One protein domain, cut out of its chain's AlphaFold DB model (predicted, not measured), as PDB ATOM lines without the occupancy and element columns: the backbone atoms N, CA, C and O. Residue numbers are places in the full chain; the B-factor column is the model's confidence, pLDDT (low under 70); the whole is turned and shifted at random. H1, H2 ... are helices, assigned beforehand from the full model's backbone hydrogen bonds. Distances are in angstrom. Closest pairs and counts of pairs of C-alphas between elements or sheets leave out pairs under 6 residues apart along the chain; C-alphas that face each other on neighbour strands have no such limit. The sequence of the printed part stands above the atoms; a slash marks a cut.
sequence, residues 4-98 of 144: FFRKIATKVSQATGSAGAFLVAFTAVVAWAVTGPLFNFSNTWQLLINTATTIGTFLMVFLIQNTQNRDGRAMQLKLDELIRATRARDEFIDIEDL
ATOM      1  N   PHE A   4     -11.934  21.262 -77.635       78.12
ATOM      2  CA  PHE A   4     -10.569  21.678 -77.919       78.12
ATOM      3  C   PHE A   4     -10.488  23.048 -78.608       78.12
ATOM      4  O   PHE A   4      -9.784  23.931 -78.118       78.12
ATOM      5  N   PHE A   5     -11.255  23.264 -79.685       74.94
ATOM      6  CA  PHE A   5     -11.321  24.564 -80.362       74.94
ATOM      7  C   PHE A   5     -11.829  25.636 -79.400       74.94
ATOM      8  O   PHE A   5     -11.255  26.717 -79.319       74.94
ATOM      9  N   ARG A   6     -12.843  25.303 -78.593       71.00
ATOM     10  CA  ARG A   6     -13.394  26.207 -77.577       71.00
ATOM     11  C   ARG A   6     -12.340  26.620 -76.546       71.00
ATOM     12  O   ARG A   6     -12.185  27.809 -76.283       71.00
ATOM     13  N   LYS A   7     -11.593  25.663 -75.983       75.50
ATOM     14  CA  LYS A   7     -10.526  25.937 -75.002       75.50
ATOM     15  C   LYS A   7      -9.406  26.788 -75.598       75.50
ATOM     16  O   LYS A   7      -8.918  27.689 -74.919       75.50
ATOM     17  N   ILE A   8      -9.018  26.528 -76.846       78.31
ATOM     18  CA  ILE A   8      -8.005  27.324 -77.547       78.31
ATOM     19  C   ILE A   8      -8.528  28.733 -77.817       78.31
ATOM     20  O   ILE A   8      -7.872  29.688 -77.425       78.31
ATOM     21  N   ALA A   9      -9.717  28.879 -78.401       70.38
ATOM     22  CA  ALA A   9     -10.298  30.179 -78.721       70.38
ATOM     23  C   ALA A   9     -10.445  31.063 -77.474       70.38
ATOM     24  O   ALA A   9     -10.065  32.230 -77.505       70.38
ATOM     25  N   THR A  10     -10.913  30.502 -76.351       70.94
ATOM     26  CA  THR A  10     -11.014  31.242 -75.084       70.94
ATOM     27  C   THR A  10      -9.641  31.623 -74.529       70.94
ATOM     28  O   THR A  10      -9.452  32.778 -74.159       70.94
ATOM     29  N   LYS A  11      -8.662  30.706 -74.507       75.00
ATOM     30  CA  LYS A  11      -7.304  31.024 -74.028       75.00
ATOM     31  C   LYS A  11      -6.612  32.069 -74.896       75.00
ATOM     32  O   LYS A  11      -5.985  32.974 -74.361       75.00
ATOM     33  N   VAL A  12      -6.729  31.945 -76.217       74.38
ATOM     34  CA  VAL A  12      -6.146  32.899 -77.161       74.38
ATOM     35  C   VAL A  12      -6.815  34.253 -76.985       74.38
ATOM     36  O   VAL A  12      -6.100  35.214 -76.760       74.38
ATOM     37  N   SER A  13      -8.150  34.334 -76.972       69.38
ATOM     38  CA  SER A  13      -8.870  35.603 -76.798       69.38
ATOM     39  C   SER A  13      -8.558  36.294 -75.464       69.38
ATOM     40  O   SER A  13      -8.359  37.508 -75.443       69.38
ATOM     41  N   GLN A  14      -8.446  35.540 -74.366       70.06
ATOM     42  CA  GLN A  14      -8.018  36.083 -73.071       70.06
ATOM     43  C   GLN A  14      -6.566  36.571 -73.104       70.06
ATOM     44  O   GLN A  14      -6.255  37.613 -72.530       70.06
ATOM     45  N   ALA A  15      -5.680  35.843 -73.789       71.56
ATOM     46  CA  ALA A  15      -4.292  36.246 -73.946       71.56
ATOM     47  C   ALA A  15      -4.182  37.530 -74.779       71.56
ATOM     48  O   ALA A  15      -3.610  38.496 -74.280       71.56
ATOM     49  N   THR A  16      -4.772  37.595 -75.982       74.19
ATOM     50  CA  THR A  16      -4.726  38.787 -76.852       74.19
ATOM     51  C   THR A  16      -5.472  39.995 -76.292       74.19
ATOM     52  O   THR A  16      -5.119  41.116 -76.640       74.19
ATOM     53  N   GLY A  17      -6.463  39.802 -75.416       69.69
ATOM     54  CA  GLY A  17      -7.168  40.892 -74.732       69.69
ATOM     55  C   GLY A  17      -6.455  41.447 -73.490       69.69
ATOM     56  O   GLY A  17      -6.928  42.414 -72.898       69.69
ATOM     57  N   SER A  18      -5.342  40.844 -73.058       79.88
ATOM     58  CA  SER A  18      -4.635  41.246 -71.835       79.88
ATOM     59  C   SER A  18      -3.689  42.437 -72.046       79.88
ATOM     60  O   SER A  18      -3.096  42.607 -73.114       79.88
ATOM     61  N   ALA A  19      -3.452  43.221 -70.987       77.06
ATOM     62  CA  ALA A  19      -2.463  44.308 -70.996       77.06
ATOM     63  C   ALA A  19      -1.044  43.822 -71.363       77.06
ATOM     64  O   ALA A  19      -0.280  44.544 -72.001       77.06
ATOM     65  N   GLY A  20      -0.705  42.576 -71.013       79.50
ATOM     66  CA  GLY A  20       0.560  41.946 -71.397       79.50
ATOM     67  C   GLY A  20       0.678  41.718 -72.905       79.50
ATOM     68  O   GLY A  20       1.719  42.016 -73.484       79.50
ATOM     69  N   ALA A  21      -0.387  41.258 -73.570       83.25
ATOM     70  CA  ALA A  21      -0.374  41.108 -75.026       83.25
ATOM     71  C   ALA A  21      -0.290  42.450 -75.753       83.25
ATOM     72  O   ALA A  21       0.419  42.545 -76.753       83.25
ATOM     73  N   PHE A  22      -0.937  43.494 -75.225       82.69
ATOM     74  CA  PHE A  22      -0.773  44.849 -75.748       82.69
ATOM     75  C   PHE A  22       0.688  45.307 -75.674       82.69
ATOM     76  O   PHE A  22       1.231  45.772 -76.674       82.69
ATOM     77  N   LEU A  23       1.356  45.118 -74.530       89.00
ATOM     78  CA  LEU A  23       2.773  45.464 -74.373       89.00
ATOM     79  C   LEU A  23       3.677  44.682 -75.334       89.00
ATOM     80  O   LEU A  23       4.584  45.268 -75.925       89.00
ATOM     81  N   VAL A  24       3.423  43.386 -75.533       88.06
ATOM     82  CA  VAL A  24       4.172  42.561 -76.494       88.06
ATOM     83  C   VAL A  24       3.965  43.059 -77.925       88.06
ATOM     84  O   VAL A  24       4.943  43.265 -78.642       88.06
ATOM     85  N   ALA A  25       2.716  43.303 -78.335       88.00
ATOM     86  CA  ALA A  25       2.398  43.812 -79.667       88.00
ATOM     87  C   ALA A  25       3.018  45.198 -79.907       88.00
ATOM     88  O   ALA A  25       3.642  45.429 -80.939       88.00
ATOM     89  N   PHE A  26       2.919  46.095 -78.925       92.00
ATOM     90  CA  PHE A  26       3.526  47.421 -78.983       92.00
ATOM     91  C   PHE A  26       5.050  47.339 -79.115       92.00
ATOM     92  O   PHE A  26       5.632  47.975 -79.993       92.00
ATOM     93  N   THR A  27       5.700  46.501 -78.305       93.50
ATOM     94  CA  THR A  27       7.154  46.296 -78.368       93.50
ATOM     95  C   THR A  27       7.576  45.722 -79.721       93.50
ATOM     96  O   THR A  27       8.581  46.156 -80.278       93.50
ATOM     97  N   ALA A  28       6.795  44.800 -80.291       91.75
ATOM     98  CA  ALA A  28       7.051  44.253 -81.621       91.75
ATOM     99  C   ALA A  28       6.966  45.329 -82.719       91.75
ATOM    100  O   ALA A  28       7.832  45.376 -83.592       91.75
ATOM    101  N   VAL A  29       5.980  46.232 -82.650       94.00
ATOM    102  CA  VAL A  29       5.854  47.368 -83.581       94.00
ATOM    103  C   VAL A  29       7.029  48.339 -83.434       94.00
ATOM    104  O   VAL A  29       7.602  48.763 -84.438       94.00
ATOM    105  N   VAL A  30       7.440  48.656 -82.202       95.88
ATOM    106  CA  VAL A  30       8.609  49.513 -81.944       95.88
ATOM    107  C   VAL A  30       9.889  48.867 -82.480       95.88
ATOM    108  O   VAL A  30      10.662  49.527 -83.171       95.88
ATOM    109  N   ALA A  31      10.104  47.574 -82.225       94.19
ATOM    110  CA  ALA A  31      11.257  46.838 -82.736       94.19
ATOM    111  C   ALA A  31      11.292  46.828 -84.272       94.19
ATOM    112  O   ALA A  31      12.338  47.091 -84.866       94.19
ATOM    113  N   TRP A  32      10.149  46.593 -84.921       94.00
ATOM    114  CA  TRP A  32      10.014  46.691 -86.376       94.00
ATOM    115  C   TRP A  32      10.359  48.095 -86.904       94.00
ATOM    116  O   TRP A  32      11.074  48.220 -87.898       94.00
ATOM    117  N   ALA A  33       9.911  49.154 -86.222       92.94
ATOM    118  CA  ALA A  33      10.190  50.533 -86.619       92.94
ATOM    119  C   ALA A  33      11.677  50.900 -86.464       92.94
ATOM    120  O   ALA A  33      12.247  51.522 -87.355       92.94
ATOM    121  N   VAL A  34      12.321  50.482 -85.366       95.69
ATOM    122  CA  VAL A  34      13.746  50.756 -85.088       95.69
ATOM    123  C   VAL A  34      14.671  49.977 -86.023       95.69
ATOM    124  O   VAL A  34      15.728  50.475 -86.403       95.69
ATOM    125  N   THR A  35      14.283  48.763 -86.414       92.75
ATOM    126  CA  THR A  35      15.041  47.950 -87.379       92.75
ATOM    127  C   THR A  35      14.772  48.352 -88.835       92.75
ATOM    128  O   THR A  35      15.598  48.072 -89.699       92.75
ATOM    129  N   GLY A  36      13.688  49.082 -89.116       91.25
ATOM    130  CA  GLY A  36      13.315  49.556 -90.455       91.25
ATOM    131  C   GLY A  36      14.398  50.336 -91.222       91.25
ATOM    132  O   GLY A  36      14.620  50.020 -92.396       91.25
ATOM    133  N   PRO A  37      15.126  51.291 -90.605       92.88
ATOM    134  CA  PRO A  37      16.238  52.000 -91.241       92.88
ATOM    135  C   PRO A  37      17.359  51.084 -91.749       92.88
ATOM    136  O   PRO A  37      17.923  51.362 -92.801       92.88
ATOM    137  N   LEU A  38      17.642  49.963 -91.067       93.25
ATOM    138  CA  LEU A  38      18.652  48.988 -91.516       93.25
ATOM    139  C   LEU A  38      18.266  48.335 -92.852       93.25
ATOM    140  O   LEU A  38      19.132  47.951 -93.632       93.25
ATOM    141  N   PHE A  39      16.963  48.236 -93.127       89.25
ATOM    142  CA  PHE A  39      16.405  47.666 -94.352       89.25
ATOM    143  C   PHE A  39      15.893  48.733 -95.329       89.25
ATOM    144  O   PHE A  39      15.174  48.393 -96.270       89.25
ATOM    145  N   ASN A  40      16.229  50.013 -95.112       91.69
ATOM    146  CA  ASN A  40      15.749  51.161 -95.892       91.69
ATOM    147  C   ASN A  40      14.219  51.202 -96.052       91.69
ATOM    148  O   ASN A  40      13.720  51.670 -97.073       91.69
ATOM    149  N   PHE A  41      13.473  50.657 -95.083       88.88
ATOM    150  CA  PHE A  41      12.026  50.449 -95.195       88.88
ATOM    151  C   PHE A  41      11.619  49.826 -96.544       88.88
ATOM    152  O   PHE A  41      10.693  50.299 -97.200       88.88
ATOM    153  N   SER A  42      12.321  48.774 -96.974       92.94
ATOM    154  CA  SER A  42      12.068  48.124 -98.263       92.94
ATOM    155  C   SER A  42      10.621  47.642 -98.425       92.94
ATOM    156  O   SER A  42       9.913  47.371 -97.452       92.94
ATOM    157  N   ASN A  43      10.198  47.448 -99.676       94.19
ATOM    158  CA  ASN A  43       8.867  46.920 -99.991       94.19
ATOM    159  C   ASN A  43       8.598  45.580 -99.291       94.19
ATOM    160  O   ASN A  43       7.511  45.374 -98.761       94.19
ATOM    161  N   THR A  44       9.590  44.688 -99.220       92.75
ATOM    162  CA  THR A  44       9.471  43.406 -98.507       92.75
ATOM    163  C   THR A  44       9.324  43.603 -96.996       92.75
ATOM    164  O   THR A  44       8.541  42.900 -96.359       92.75
ATOM    165  N   TRP A  45      10.031  44.582 -96.421       92.69
ATOM    166  CA  TRP A  45       9.969  44.902 -94.992       92.69
ATOM    167  C   TRP A  45       8.598  45.446 -94.570       92.69
ATOM    168  O   TRP A  45       8.051  45.053 -93.537       92.69
ATOM    169  N   GLN A  46       8.021  46.327 -95.390       93.38
ATOM    170  CA  GLN A  46       6.674  46.861 -95.177       93.38
ATOM    171  C   GLN A  46       5.592  45.810 -95.454       93.38
ATOM    172  O   GLN A  46       4.610  45.717 -94.715       93.38
ATOM    173  N   LEU A  47       5.774  44.983 -96.488       93.12
ATOM    174  CA  LEU A  47       4.844  43.906 -96.816       93.12
ATOM    175  C   LEU A  47       4.702  42.925 -95.648       93.12
ATOM    176  O   LEU A  47       3.583  42.554 -95.311       93.12
ATOM    177  N   LEU A  48       5.805  42.566 -94.984       92.25
ATOM    178  CA  LEU A  48       5.792  41.622 -93.866       92.25
ATOM    179  C   LEU A  48       4.842  42.058 -92.740       92.25
ATOM    180  O   LEU A  48       3.982  41.277 -92.331       92.25
ATOM    181  N   ILE A  49       4.967  43.299 -92.253       92.94
ATOM    182  CA  ILE A  49       4.122  43.783 -91.151       92.94
ATOM    183  C   ILE A  49       2.662  43.950 -91.581       92.94
ATOM    184  O   ILE A  49       1.755  43.599 -90.823       92.94
ATOM    185  N   ASN A  50       2.426  44.421 -92.809       93.00
ATOM    186  CA  ASN A  50       1.081  44.612 -93.345       93.00
ATOM    187  C   ASN A  50       0.359  43.271 -93.507       93.00
ATOM    188  O   ASN A  50      -0.779  43.119 -93.057       93.00
ATOM    189  N   THR A  51       1.024  42.272 -94.088       95.12
ATOM    190  CA  THR A  51       0.466  40.926 -94.249       95.12
ATOM    191  C   THR A  51       0.231  40.260 -92.894       95.12
ATOM    192  O   THR A  51      -0.856  39.731 -92.664       95.12
ATOM    193  N   ALA A  52       1.194  40.338 -91.968       92.31
ATOM    194  CA  ALA A  52       1.054  39.753 -90.635       92.31
ATOM    195  C   ALA A  52      -0.119  40.368 -89.854       92.31
ATOM    196  O   ALA A  52      -0.942  39.643 -89.294       92.31
ATOM    197  N   THR A  53      -0.240  41.697 -89.870       92.75
ATOM    198  CA  THR A  53      -1.313  42.408 -89.160       92.75
ATOM    199  C   THR A  53      -2.676  42.138 -89.789       92.75
ATOM    200  O   THR A  53      -3.657  41.969 -89.067       92.75
ATOM    201  N   THR A  54      -2.749  42.027 -91.118       94.19
ATOM    202  CA  THR A  54      -4.001  41.718 -91.826       94.19
ATOM    203  C   THR A  54      -4.506  40.324 -91.467       94.19
ATOM    204  O   THR A  54      -5.664  40.173 -91.079       94.19
ATOM    205  N   ILE A  55      -3.635  39.308 -91.522       93.25
ATOM    206  CA  ILE A  55      -3.985  37.939 -91.115       93.25
ATOM    207  C   ILE A  55      -4.368  37.910 -89.629       93.25
ATOM    208  O   ILE A  55      -5.390  37.325 -89.272       93.25
ATOM    209  N   GLY A  56      -3.592  38.578 -88.770       89.81
ATOM    210  CA  GLY A  56      -3.881  38.680 -87.339       89.81
ATOM    211  C   GLY A  56      -5.252  39.297 -87.061       89.81
ATOM    212  O   GLY A  56      -6.036  38.737 -86.299       89.81
ATOM    213  N   THR A  57      -5.580  40.397 -87.738       91.25
ATOM    214  CA  THR A  57      -6.877  41.078 -87.629       91.25
ATOM    215  C   THR A  57      -8.015  40.196 -88.127       91.25
ATOM    216  O   THR A  57      -9.033  40.075 -87.450       91.25
ATOM    217  N   PHE A  58      -7.839  39.532 -89.272       91.00
ATOM    218  CA  PHE A  58      -8.845  38.624 -89.819       91.00
ATOM    219  C   PHE A  58      -9.177  37.497 -88.834       91.00
ATOM    220  O   PHE A  58     -10.344  37.251 -88.541       91.00
ATOM    221  N   LEU A  59      -8.156  36.868 -88.244       86.50
ATOM    222  CA  LEU A  59      -8.349  35.866 -87.195       86.50
ATOM    223  C   LEU A  59      -8.998  36.467 -85.939       86.50
ATOM    224  O   LEU A  59      -9.857  35.834 -85.322       86.50
ATOM    225  N   MET A  60      -8.620  37.691 -85.569       86.06
ATOM    226  CA  MET A  60      -9.157  38.374 -84.397       86.06
ATOM    227  C   MET A  60     -10.656  38.649 -84.518       86.06
ATOM    228  O   MET A  60     -11.356  38.496 -83.521       86.06
ATOM    229  N   VAL A  61     -11.174  38.955 -85.712       89.56
ATOM    230  CA  VAL A  61     -12.623  39.104 -85.940       89.56
ATOM    231  C   VAL A  61     -13.374  37.837 -85.525       89.56
ATOM    232  O   VAL A  61     -14.319  37.927 -84.745       89.56
ATOM    233  N   PHE A  62     -12.923  36.650 -85.941       83.62
ATOM    234  CA  PHE A  62     -13.567  35.391 -85.540       83.62
ATOM    235  C   PHE A  62     -13.443  35.112 -84.040       83.62
ATOM    236  O   PHE A  62     -14.389  34.624 -83.420       83.62
ATOM    237  N   LEU A  63     -12.291  35.419 -83.435       79.75
ATOM    238  CA  LEU A  63     -12.086  35.241 -81.994       79.75
ATOM    239  C   LEU A  63     -12.987  36.166 -81.169       79.75
ATOM    240  O   LEU A  63     -13.578  35.726 -80.178       79.75
ATOM    241  N   ILE A  64     -13.100  37.425 -81.590       83.50
ATOM    242  CA  ILE A  64     -13.977  38.423 -80.983       83.50
ATOM    243  C   ILE A  64     -15.427  37.976 -81.139       83.50
ATOM    244  O   ILE A  64     -16.115  37.881 -80.131       83.50
ATOM    245  N   GLN A  65     -15.865  37.606 -82.345       80.75
ATOM    246  CA  GLN A  65     -17.222  37.109 -82.584       80.75
ATOM    247  C   GLN A  65     -17.539  35.875 -81.732       80.75
ATOM    248  O   GLN A  65     -18.592  35.814 -81.112       80.75
ATOM    249  N   ASN A  66     -16.628  34.902 -81.621       78.62
ATOM    250  CA  ASN A  66     -16.856  33.717 -80.789       78.62
ATOM    251  C   ASN A  66     -17.004  34.061 -79.296       78.62
ATOM    252  O   ASN A  66     -17.825  33.457 -78.603       78.62
ATOM    253  N   THR A  67     -16.204  35.003 -78.797       76.94
ATOM    254  CA  THR A  67     -16.258  35.429 -77.391       76.94
ATOM    255  C   THR A  67     -17.498  36.283 -77.132       76.94
ATOM    256  O   THR A  67     -18.270  35.968 -76.231       76.94
ATOM    257  N   GLN A  68     -17.776  37.264 -77.993       80.69
ATOM    258  CA  GLN A  68     -18.959  38.123 -77.909       80.69
ATOM    259  C   GLN A  68     -20.265  37.332 -78.051       80.69
ATOM    260  O   GLN A  68     -21.169  37.519 -77.245       80.69
ATOM    261  N   ASN A  69     -20.354  36.370 -78.975       82.31
ATOM    262  CA  ASN A  69     -21.543  35.516 -79.127       82.31
ATOM    263  C   ASN A  69     -21.794  34.614 -77.910       82.31
ATOM    264  O   ASN A  69     -22.899  34.103 -77.719       82.31
ATOM    265  N   ARG A  70     -20.757  34.322 -77.120       82.56
ATOM    266  CA  ARG A  70     -20.901  33.564 -75.874       82.56
ATOM    267  C   ARG A  70     -21.327  34.480 -74.734       82.56
ATOM    268  O   ARG A  70     -22.236  34.116 -73.993       82.56
ATOM    269  N   ASP A  71     -20.672  35.626 -74.600       86.25
ATOM    270  CA  ASP A  71     -20.966  36.586 -73.541       86.25
ATOM    271  C   ASP A  71     -22.375  37.176 -73.707       86.25
ATOM    272  O   ASP A  71     -23.082  37.306 -72.714       86.25
ATOM    273  N   GLY A  72     -22.831  37.409 -74.945       89.56
ATOM    274  CA  GLY A  72     -24.206  37.821 -75.254       89.56
ATOM    275  C   GLY A  72     -25.252  36.834 -74.728       89.56
ATOM    276  O   GLY A  72     -26.108  37.220 -73.937       89.56
ATOM    277  N   ARG A  73     -25.098  35.540 -75.037       88.06
ATOM    278  CA  ARG A  73     -25.985  34.479 -74.520       88.06
ATOM    279  C   ARG A  73     -25.962  34.356 -73.001       88.06
ATOM    280  O   ARG A  73     -26.983  34.124 -72.370       88.06
ATOM    281  N   ALA A  74     -24.790  34.511 -72.387       88.00
ATOM    282  CA  ALA A  74     -24.685  34.486 -70.932       88.00
ATOM    283  C   ALA A  74     -25.354  35.704 -70.274       88.00
ATOM    284  O   ALA A  74     -25.800  35.603 -69.132       88.00
ATOM    285  N   MET A  75     -25.389  36.851 -70.957       90.75
ATOM    286  CA  MET A  75     -26.113  38.037 -70.502       90.75
ATOM    287  C   MET A  75     -27.627  37.855 -70.624       90.75
ATOM    288  O   MET A  75     -28.311  38.160 -69.652       90.75
ATOM    289  N   GLN A  76     -28.121  37.309 -71.741       89.12
ATOM    290  CA  GLN A  76     -29.542  36.982 -71.951       89.12
ATOM    291  C   GLN A  76     -30.075  36.082 -70.832       89.12
ATOM    292  O   GLN A  76     -30.890  36.533 -70.037       89.12
ATOM    293  N   LEU A  77     -29.441  34.926 -70.601       88.12
ATOM    294  CA  LEU A  77     -29.844  33.993 -69.536       88.12
ATOM    295  C   LEU A  77     -29.899  34.619 -68.131       88.12
ATOM    296  O   LEU A  77     -30.714  34.236 -67.294       88.12
ATOM    297  N   LYS A  78     -29.003  35.568 -67.830       89.25
ATOM    298  CA  LYS A  78     -29.025  36.288 -66.546       89.25
ATOM    299  C   LYS A  78     -30.199  37.263 -66.456       89.25
ATOM    300  O   LYS A  78     -30.712  37.470 -65.357       89.25
ATOM    301  N   LEU A  79     -30.571  37.895 -67.568       90.81
ATOM    302  CA  LEU A  79     -31.734  38.776 -67.648       90.81
ATOM    303  C   LEU A  79     -33.028  37.968 -67.558       90.81
ATOM    304  O   LEU A  79     -33.904  38.369 -66.798       90.81
ATOM    305  N   ASP A  80     -33.108  36.810 -68.211       87.88
ATOM    306  CA  ASP A  80     -34.280  35.927 -68.142       87.88
ATOM    307  C   ASP A  80     -34.544  35.460 -66.710       87.88
ATOM    308  O   ASP A  80     -35.668  35.543 -66.213       87.88
ATOM    309  N   GLU A  81     -33.494  35.054 -65.988       87.50
ATOM    310  CA  GLU A  81     -33.612  34.688 -64.575       87.50
ATOM    311  C   GLU A  81     -34.086  35.875 -63.716       87.50
ATOM    312  O   GLU A  81     -34.897  35.705 -62.804       87.50
ATOM    313  N   LEU A  82     -33.638  37.100 -64.020       88.75
ATOM    314  CA  LEU A  82     -34.093  38.304 -63.322       88.75
ATOM    315  C   LEU A  82     -35.563  38.634 -63.636       88.75
ATOM    316  O   LEU A  82     -36.311  38.992 -62.722       88.75
ATOM    317  N   ILE A  83     -35.997  38.503 -64.892       86.81
ATOM    318  CA  ILE A  83     -37.396  38.696 -65.318       86.81
ATOM    319  C   ILE A  83     -38.287  37.708 -64.565       86.81
ATOM    320  O   ILE A  83     -39.236  38.115 -63.883       86.81
ATOM    321  N   ARG A  84     -37.890  36.431 -64.571       85.06
ATOM    322  CA  ARG A  84     -38.582  35.349 -63.871       85.06
ATOM    323  C   ARG A  84     -38.656  35.580 -62.359       85.06
ATOM    324  O   ARG A  84     -39.696  35.339 -61.745       85.06
ATOM    325  N   ALA A  85     -37.585  36.085 -61.744       87.75
ATOM    326  CA  ALA A  85     -37.545  36.380 -60.311       87.75
ATOM    327  C   ALA A  85     -38.361  37.625 -59.909       87.75
ATOM    328  O   ALA A  85     -38.843  37.706 -58.777       87.75
ATOM    329  N   THR A  86     -38.533  38.599 -60.809       86.50
ATOM    330  CA  THR A  86     -39.188  39.888 -60.512       86.50
ATOM    331  C   THR A  86     -40.679  39.939 -60.859       86.50
ATOM    332  O   THR A  86     -41.316  40.958 -60.588       86.50
ATOM    333  N   ARG A  87     -41.261  38.854 -61.395       74.50
ATOM    334  CA  ARG A  87     -42.623  38.837 -61.978       74.50
ATOM    335  C   ARG A  87     -42.802  39.892 -63.077       74.50
ATOM    336  O   ARG A  87     -43.894  40.441 -63.245       74.50
ATOM    337  N   ALA A  88     -41.723  40.210 -63.790       74.56
ATOM    338  CA  ALA A  88     -41.826  40.939 -65.043       74.56
ATOM    339  C   ALA A  88     -42.544  40.057 -66.084       74.56
ATOM    340  O   ALA A  88     -42.812  38.884 -65.836       74.56
ATOM    341  N   ARG A  89     -42.945  40.633 -67.223       71.88
ATOM    342  CA  ARG A  89     -43.703  39.887 -68.237       71.88
ATOM    343  C   ARG A  89     -42.826  38.776 -68.823       71.88
ATOM    344  O   ARG A  89     -41.808  39.080 -69.438       71.88
ATOM    345  N   ASP A  90     -43.262  37.528 -68.669       76.69
ATOM    346  CA  ASP A  90     -42.562  36.346 -69.195       76.69
ATOM    347  C   ASP A  90     -42.405  36.386 -70.729       76.69
ATOM    348  O   ASP A  90     -41.497  35.766 -71.262       76.69
ATOM    349  N   GLU A  91     -43.224  37.177 -71.434       72.94
ATOM    350  CA  GLU A  91     -43.119  37.446 -72.882       72.94
ATOM    351  C   GLU A  91     -41.787  38.096 -73.315       72.94
ATOM    352  O   GLU A  91     -41.516  38.176 -74.508       72.94
ATOM    353  N   PHE A  92     -40.964  38.582 -72.375       77.94
ATOM    354  CA  PHE A  92     -39.623  39.117 -72.660       77.94
ATOM    355  C   PHE A  92     -38.500  38.080 -72.533       77.94
ATOM    356  O   PHE A  92     -37.353  38.412 -72.829       77.94
ATOM    357  N   ILE A  93     -38.805  36.867 -72.067       79.56
ATOM    358  CA  ILE A  93     -37.847  35.759 -72.035       79.56
ATOM    359  C   ILE A  93     -37.635  35.265 -73.470       79.56
ATOM    360  O   ILE A  93     -38.607  35.118 -74.208       79.56
ATOM    361  N   ASP A  94     -36.377  35.022 -73.847       80.44
ATOM    362  CA  ASP A  94     -35.970  34.570 -75.188       80.44
ATOM    363  C   ASP A  94     -36.437  35.509 -76.328       80.44
ATOM    364  O   ASP A  94     -36.655  35.087 -77.466       80.44
ATOM    365  N   ILE A  95     -36.589  36.812 -76.049       84.75
ATOM    366  CA  ILE A  95     -37.068  37.806 -77.028       84.75
ATOM    367  C   ILE A  95     -36.180  37.889 -78.287       84.75
ATOM    368  O   ILE A  95     -36.634  38.325 -79.341       84.75
ATOM    369  N   GLU A  96     -34.912  37.481 -78.195       81.75
ATOM    370  CA  GLU A  96     -33.980  37.405 -79.324       81.75
ATOM    371  C   GLU A  96     -34.318  36.348 -80.381       81.75
ATOM    372  O   GLU A  96     -33.788  36.437 -81.489       81.75
ATOM    373  N   ASP A  97     -35.147  35.360 -80.039       84.44
ATOM    374  CA  ASP A  97     -35.519  34.258 -80.927       84.44
ATOM    375  C   ASP A  97     -36.833  34.537 -81.683       84.44
ATOM    376  O   ASP A  97     -37.219  33.754 -82.553       84.44
ATOM    377  N   LEU A  98     -37.507  35.653 -81.373       84.81
ATOM    378  CA  LEU A  98     -38.724  36.095 -82.057       84.81
ATOM    379  C   LEU A  98     -38.443  36.541 -83.492       84.81
ATOM    380  O   LEU A  98     -37.375  37.079 -83.803       84.81
TER     381      LEU A  98
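AT A GLANCE: This is residues 4 to 98 of the 144 residues of the protein "Low affinity iron permease family protein" of Candidatus Saccharibacteria bacterium (UniProt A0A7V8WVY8). One very long helix, H3, makes the long axis; H2 folds back beside its first half across an open gap, and H1 meets the middle of H3 nearly crosswise, making a loose frame. The second half of H3 runs on as an arm, and residues 87 to 98 turn partly back at its far end. The printed part, 95 residues with three named helices in the order H1, H2, H3 and no named strand, is all helix and extended, with a radius of gyration of the C-alphas of 21.2 A and spans of 69 by 26 by 26 A.

HOW THE PARTS SIT: H3, residues 43 to 86, touches H1, residues 4 to 16, through residues 63 to 67 and 9 to 13 alone; the closest C-alphas, Ser 13 and Leu 63, are 6.1 A apart, and the lines are only just about perpendicular at 73 degrees. H2, residues 19 to 39, is close to H3 but not clearly touching, the closest C-alphas, Phe 39 and Trp 45, being 7.0 A apart, at a shallow tilt of 12 degrees, opposite ways. Every O i to N i+4 pair is within hydrogen-bond range in H1, 14 of 17 in H2 and 37 of 40 in H3.

IN THESE COORDINATES: H3 is 62.6 A long, from C-alpha 43 at (8.867, 46.920, -99.991) to C-alpha 86 at (-39.188, 39.888, -60.512); H2 is 30.2 A and H1 18.1 A.

THE WHOLE: The printed part has no cut, both links are tight, and residues 13 and 17 are under pLDDT 70.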